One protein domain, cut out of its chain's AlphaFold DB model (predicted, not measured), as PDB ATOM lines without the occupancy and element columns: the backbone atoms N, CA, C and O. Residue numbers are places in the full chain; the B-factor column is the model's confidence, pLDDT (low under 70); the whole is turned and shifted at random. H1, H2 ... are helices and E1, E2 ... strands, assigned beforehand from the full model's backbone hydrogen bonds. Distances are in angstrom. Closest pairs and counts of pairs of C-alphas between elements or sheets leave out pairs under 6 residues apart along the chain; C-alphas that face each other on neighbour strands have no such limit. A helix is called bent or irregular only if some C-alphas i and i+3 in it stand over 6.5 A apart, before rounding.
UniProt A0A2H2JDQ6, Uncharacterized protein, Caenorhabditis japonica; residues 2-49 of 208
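Overview. This is residues 2 to 49 of the 208 residues of an uncharacterized protein of Caenorhabditis japonica (UniProt A0A2H2JDQ6). With little regular structure, the model is mostly loops: residues 2 to 29, with no named element, wind beside a small strand hairpin, E1 and E2, beyond which the short helix H1 lies near one end of the long axis. The 48 printed residues hold two named strands, antiparallel neighbours, then one named helix; the class is mixed, with 10 residues in named elements. The whole is compact, radius of gyration of the C-alphas 10.0 A, yet elongated, 32 by 20 by 17 A.

Arrangement. E1, residues 30 to 32, and E2, residues 38 to 40, form an antiparallel hairpin at 172 degrees; N 31 and O 39 are 2.9 A apart, within hydrogen-bond range. H1, residues 45 to 48, is apart from E1 and too short for any O i to N i+4 pair.

Along the chain. E1 spans 7.1 A from C-alpha 30 at (23.686, 1.269, 43.092), and E2 6.7 A. H1 ends with C-alpha 48 at (34.998, -1.532, 29.800); it is irregular, but only just, with C-alphas 45 and 48 6.8 A apart.

Size, cuts and confidence. The two C-alphas farthest apart, of Glu 35 and Cys 49, are 31.8 A apart. Both links are tight, the printed part has no cut, and no printed residue is under pLDDT 70.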
ATOM      1  N   PRO A   2      21.289 -14.784  46.200       72.44
ATOM      2  CA  PRO A   2      21.888 -13.512  45.805       72.44
ATOM      3  C   PRO A   2      21.635 -13.246  44.312       72.44
ATOM      4  O   PRO A   2      21.799 -14.138  43.480       72.44
ATOM      5  N   VAL A   3      21.200 -12.029  43.982       79.19
ATOM      6  CA  VAL A   3      20.914 -11.594  42.608       79.19
ATOM      7  C   VAL A   3      22.208 -11.085  41.980       79.19
ATOM      8  O   VAL A   3      22.855 -10.200  42.531       79.19
ATOM      9  N   VAL A   4      22.591 -11.640  40.829       85.06
ATOM     10  CA  VAL A   4      23.801 -11.221  40.108       85.06
ATOM     11  C   VAL A   4      23.436 -10.167  39.074       85.06
ATOM     12  O   VAL A   4      22.651 -10.434  38.164       85.06
ATOM     13  N   ILE A   5      24.048  -8.992  39.190       87.00
ATOM     14  CA  ILE A   5      23.912  -7.897  38.227       87.00
ATOM     15  C   ILE A   5      25.101  -7.959  37.275       87.00
ATOM     16  O   ILE A   5      26.249  -8.093  37.701       87.00
ATOM     17  N   ARG A   6      24.829  -7.922  35.972       86.50
ATOM     18  CA  ARG A   6      25.843  -8.042  34.914       86.50
ATOM     19  C   ARG A   6      25.737  -6.863  33.972       86.50
ATOM     20  O   ARG A   6      24.670  -6.292  33.830       86.50
ATOM     21  N   ALA A   7      26.799  -6.549  33.256       86.75
ATOM     22  CA  ALA A   7      26.719  -5.637  32.128       86.75
ATOM     23  C   ALA A   7      27.652  -6.124  31.016       86.75
ATOM     24  O   ALA A   7      28.616  -6.856  31.266       86.75
ATOM     25  N   ARG A   8      27.293  -5.815  29.767       83.50
ATOM     26  CA  ARG A   8      28.068  -6.222  28.587       83.50
ATOM     27  C   ARG A   8      29.221  -5.252  28.352       83.50
ATOM     28  O   ARG A   8      29.178  -4.114  28.813       83.50
ATOM     29  N   TYR A   9      30.243  -5.703  27.632       81.69
ATOM     30  CA  TYR A   9      31.279  -4.809  27.118       81.69
ATOM     31  C   TYR A   9      30.623  -3.672  26.313       81.69
ATOM     32  O   TYR A   9      29.709  -3.948  25.535       81.69
ATOM     33  N   ASP A  10      31.052  -2.428  26.554       79.31
ATOM     34  CA  ASP A  10      30.524  -1.194  25.937       79.31
ATOM     35  C   ASP A  10      29.051  -0.849  26.274       79.31
ATOM     36  O   ASP A  10      28.441   0.032  25.674       79.31
ATOM     37  N   SER A  11      28.452  -1.531  27.258       84.81
ATOM     38  CA  SER A  11      27.098  -1.236  27.746       84.81
ATOM     39  C   SER A  11      27.151  -0.575  29.118       84.81
ATOM     40  O   SER A  11      27.543  -1.208  30.102       84.81
ATOM     41  N   GLU A  12      26.678   0.669  29.205       84.81
ATOM     42  CA  GLU A  12      26.520   1.378  30.483       84.81
ATOM     43  C   GLU A  12      25.356   0.830  31.318       84.81
ATOM     44  O   GLU A  12      25.371   0.923  32.547       84.81
ATOM     45  N   VAL A  13      24.357   0.244  30.654       88.75
ATOM     46  CA  VAL A  13      23.130  -0.228  31.297       88.75
ATOM     47  C   VAL A  13      23.369  -1.600  31.944       88.75
ATOM     48  O   VAL A  13      23.819  -2.530  31.258       88.75
ATOM     49  N   PRO A  14      23.075  -1.758  33.251       87.88
ATOM     50  CA  PRO A  14      23.146  -3.034  33.939       87.88
ATOM     51  C   PRO A  14      21.964  -3.939  33.564       87.88
ATOM     52  O   PRO A  14      20.873  -3.497  33.219       87.88
ATOM     53  N   LEU A  15      22.190  -5.242  33.657       87.12
ATOM     54  CA  LEU A  15      21.231  -6.308  33.412       87.12
ATOM     55  C   LEU A  15      21.005  -7.065  34.718       87.12
ATOM     56  O   LEU A  15      21.956  -7.512  35.368       87.12
ATOM     57  N   SER A  16      19.735  -7.250  35.065       84.62
ATOM     58  CA  SER A  16      19.291  -8.025  36.219       84.62
ATOM     59  C   SER A  16      18.209  -9.010  35.803       84.62
ATOM     60  O   SER A  16      17.414  -8.736  34.909       84.62
ATOM     61  N   ALA A  17      18.170 -10.158  36.477       80.81
ATOM     62  CA  ALA A  17      17.101 -11.142  36.313       80.81
ATOM     63  C   ALA A  17      15.791 -10.732  37.016       80.81
ATOM     64  O   ALA A  17      14.782 -11.407  36.852       80.81
ATOM     65  N   VAL A  18      15.816  -9.667  37.828       80.88
ATOM     66  CA  VAL A  18      14.737  -9.318  38.771       80.88
ATOM     67  C   VAL A  18      13.962  -8.064  38.356       80.88
ATOM     68  O   VAL A  18      12.886  -7.821  38.883       80.88
ATOM     69  N   GLY A  19      14.457  -7.273  37.401       76.88
ATOM     70  CA  GLY A  19      13.745  -6.073  36.960       76.88
ATOM     71  C   GLY A  19      14.476  -5.273  35.888       76.88
ATOM     72  O   GLY A  19      15.658  -5.497  35.616       76.88
ATOM     73  N   ASN A  20      13.753  -4.330  35.279       82.25
ATOM     74  CA  ASN A  20      14.290  -3.418  34.274       82.25
ATOM     75  C   ASN A  20      15.205  -2.369  34.929       82.25
ATOM     76  O   ASN A  20      14.828  -1.718  35.900       82.25
ATOM     77  N   MET A  21      16.402  -2.190  34.371       84.00
ATOM     78  CA  MET A  21      17.413  -1.259  34.870       84.00
ATOM     79  C   MET A  21      17.849  -0.223  33.820       84.00
ATOM     80  O   MET A  21      18.951   0.309  33.905       84.00
ATOM     81  N   ALA A  22      16.997   0.091  32.837       84.31
ATOM     82  CA  ALA A  22      17.313   1.018  31.740       84.31
ATOM     83  C   ALA A  22      17.810   2.410  32.188       84.31
ATOM     84  O   ALA A  22      18.614   3.018  31.491       84.31
ATOM     85  N   ASN A  23      17.371   2.890  33.358       85.19
ATOM     86  CA  ASN A  23      17.766   4.194  33.909       85.19
ATOM     87  C   ASN A  23      18.978   4.123  34.854       85.19
ATOM     88  O   ASN A  23      19.328   5.116  35.486       85.19
ATOM     89  N   CYS A  24      19.593   2.950  34.990       87.19
ATOM     90  CA  CYS A  24      20.711   2.713  35.890       87.19
ATOM     91  C   CYS A  24      22.036   2.721  35.123       87.19
ATOM     92  O   CYS A  24      22.100   2.287  33.974       87.19
ATOM     93  N   ARG A  25      23.121   3.115  35.795       88.88
ATOM     94  CA  ARG A  25      24.487   2.982  35.273       88.88
ATOM     95  C   ARG A  25      25.246   1.918  36.046       88.88
ATOM     96  O   ARG A  25      25.369   2.008  37.264       88.88
ATOM     97  N   PHE A  26      25.808   0.929  35.349       87.12
ATOM     98  CA  PHE A  26      26.549  -0.165  35.988       87.12
ATOM     99  C   PHE A  26      27.733   0.345  36.834       87.12
ATOM    100  O   PHE A  26      28.034  -0.228  37.878       87.12
ATOM    101  N   ALA A  27      28.359   1.456  36.429       85.69
ATOM    102  CA  ALA A  27      29.486   2.072  37.132       85.69
ATOM    103  C   ALA A  27      29.139   2.665  38.512       85.69
ATOM    104  O   ALA A  27      30.037   2.841  39.329       85.69
ATOM    105  N   GLU A  28      27.867   2.971  38.791       88.12
ATOM    106  CA  GLU A  28      27.459   3.609  40.052       88.12
ATOM    107  C   GLU A  28      27.388   2.626  41.227       88.12
ATOM    108  O   GLU A  28      27.400   3.049  42.383       88.12
ATOM    109  N   GLY A  29      27.296   1.318  40.955       87.19
ATOM    110  CA  GLY A  29      27.221   0.274  41.988       87.19
ATOM    111  C   GLY A  29      25.926   0.281  42.796       87.19
ATOM    112  O   GLY A  29      25.749  -0.517  43.714       87.19
ATOM    113  N   LYS A  30      24.999   1.179  42.473       88.62
ATOM    114  CA  LYS A  30      23.686   1.269  43.092       88.62
ATOM    115  C   LYS A  30      22.675   1.785  42.086       88.62
ATOM    116  O   LYS A  30      23.005   2.612  41.244       88.62
ATOM    117  N   CYS A  31      21.437   1.330  42.197       88.56
ATOM    118  CA  CYS A  31      20.327   1.929  41.476       88.56
ATOM    119  C   CYS A  31      19.000   1.662  42.174       88.56
ATOM    120  O   CYS A  31      18.757   0.567  42.679       88.56
ATOM    121  N   THR A  32      18.124   2.658  42.152       87.12
ATOM    122  CA  THR A  32      16.722   2.524  42.545       87.12
ATOM    123  C   THR A  32      15.857   2.470  41.295       87.12
ATOM    124  O   THR A  32      15.873   3.392  40.481       87.12
ATOM    125  N   THR A  33      15.115   1.379  41.137       80.69
ATOM    126  CA  THR A  33      14.164   1.211  40.029       80.69
ATOM    127  C   THR A  33      12.893   2.026  40.263       80.69
ATOM    128  O   THR A  33      12.573   2.381  41.397       80.69
ATOM    129  N   SER A  34      12.134   2.290  39.194       74.31
ATOM    130  CA  SER A  34      10.822   2.956  39.273       74.31
ATOM    131  C   SER A  34       9.805   2.190  40.125       74.31
ATOM    132  O   SER A  34       8.853   2.780  40.618       74.31
ATOM    133  N   GLU A  35      10.021   0.888  40.315       76.69
ATOM    134  CA  GLU A  35       9.191   0.005  41.139       76.69
ATOM    135  C   GLU A  35       9.566   0.051  42.633       76.69
ATOM    136  O   GLU A  35       8.983  -0.659  43.445       76.69
ATOM    137  N   GLY A  36      10.540   0.884  43.019       77.81
ATOM    138  CA  GLY A  36      10.956   1.069  44.412       77.81
ATOM    139  C   GLY A  36      11.977   0.048  44.921       77.81
ATOM    140  O   GLY A  36      12.403   0.136  46.071       77.81
ATOM    141  N   ALA A  37      12.425  -0.894  44.085       82.38
ATOM    142  CA  ALA A  37      13.491  -1.822  44.452       82.38
ATOM    143  C   ALA A  37      14.871  -1.151  44.349       82.38
ATOM    144  O   ALA A  37      15.199  -0.536  43.326       82.38
ATOM    145  N   ALA A  38      15.681  -1.305  45.400       84.94
ATOM    146  CA  ALA A  38      17.063  -0.846  45.457       84.94
ATOM    147  C   ALA A  38      18.024  -2.007  45.181       84.94
ATOM    148  O   ALA A  38      18.005  -3.034  45.860       84.94
ATOM    149  N   PHE A  39      18.887  -1.819  44.194       86.62
ATOM    150  CA  PHE A  39      19.933  -2.755  43.817       86.62
ATOM    151  C   PHE A  39      21.284  -2.157  44.177       86.62
ATOM    152  O   PHE A  39      21.537  -0.992  43.879       86.62
ATOM    153  N   ILE A  40      22.147  -2.952  44.803       87.56
ATOM    154  CA  ILE A  40      23.514  -2.568  45.160       87.56
ATOM    155  C   ILE A  40      24.438  -3.690  44.694       87.56
ATOM    156  O   ILE A  40      24.166  -4.866  44.939       87.56
ATOM    157  N   TRP A  41      25.504  -3.332  43.992       89.38
ATOM    158  CA  TRP A  41      26.522  -4.244  43.487       89.38
ATOM    159  C   TRP A  41      27.890  -3.568  43.501       89.38
ATOM    160  O   TRP A  41      28.003  -2.353  43.630       89.38
ATOM    161  N   GLU A  42      28.941  -4.362  43.341       87.94
ATOM    162  CA  GLU A  42      30.299  -3.850  43.206       87.94
ATOM    163  C   GLU A  42      30.650  -3.725  41.712       87.94
ATOM    164  O   GLU A  42      30.718  -4.744  41.012       87.94
ATOM    165  N   PRO A  43      30.825  -2.501  41.177       85.06
ATOM    166  CA  PRO A  43      31.183  -2.308  39.779       85.06
ATOM    167  C   PRO A  43      32.551  -2.911  39.488       85.06
ATOM    168  O   PRO A  43      33.528  -2.649  40.185       85.06
ATOM    169  N   GLN A  44      32.645  -3.680  38.408       82.56
ATOM    170  CA  GLN A  44      33.923  -4.168  37.906       82.56
ATOM    171  C   GLN A  44      34.531  -3.125  36.957       82.56
ATOM    172  O   GLN A  44      34.079  -3.019  35.815       82.56
ATOM    173  N   PRO A  45      35.589  -2.386  37.352       75.38
ATOM    174  CA  PRO A  45      36.174  -1.337  36.507       75.38
ATOM    175  C   PRO A  45      36.778  -1.894  35.211       75.38
ATOM    176  O   PRO A  45      36.949  -1.169  34.236       75.38
ATOM    177  N   LYS A  46      37.079  -3.199  35.179       74.50
ATOM    178  CA  LYS A  46      37.620  -3.893  34.006       74.50
ATOM    179  C   LYS A  46      36.574  -4.243  32.945       74.50
ATOM    180  O   LYS A  46      36.946  -4.734  31.887       74.50
ATOM    181  N   GLN A  47      35.287  -4.022  33.209       76.12
ATOM    182  CA  GLN A  47      34.216  -4.367  32.270       76.12
ATOM    183  C   GLN A  47      34.327  -3.590  30.951       76.12
ATOM    184  O   GLN A  47      33.976  -4.120  29.901       76.12
ATOM    185  N   ASN A  48      34.837  -2.356  30.996       79.25
ATOM    186  CA  ASN A  48      34.998  -1.532  29.800       79.25
ATOM    187  C   ASN A  48      36.317  -1.795  29.048       79.25
ATOM    188  O   ASN A  48      36.600  -1.139  28.050       79.25
ATOM    189  N   CYS A  49      37.145  -2.731  29.526       84.44
ATOM    190  CA  CYS A  49      38.400  -3.075  28.866       84.44
ATOM    191  C   CYS A  49      38.140  -4.054  27.728       84.44
ATOM    192  O   CYS A  49      37.498  -5.088  27.923       84.44
TER     193      CYS A  49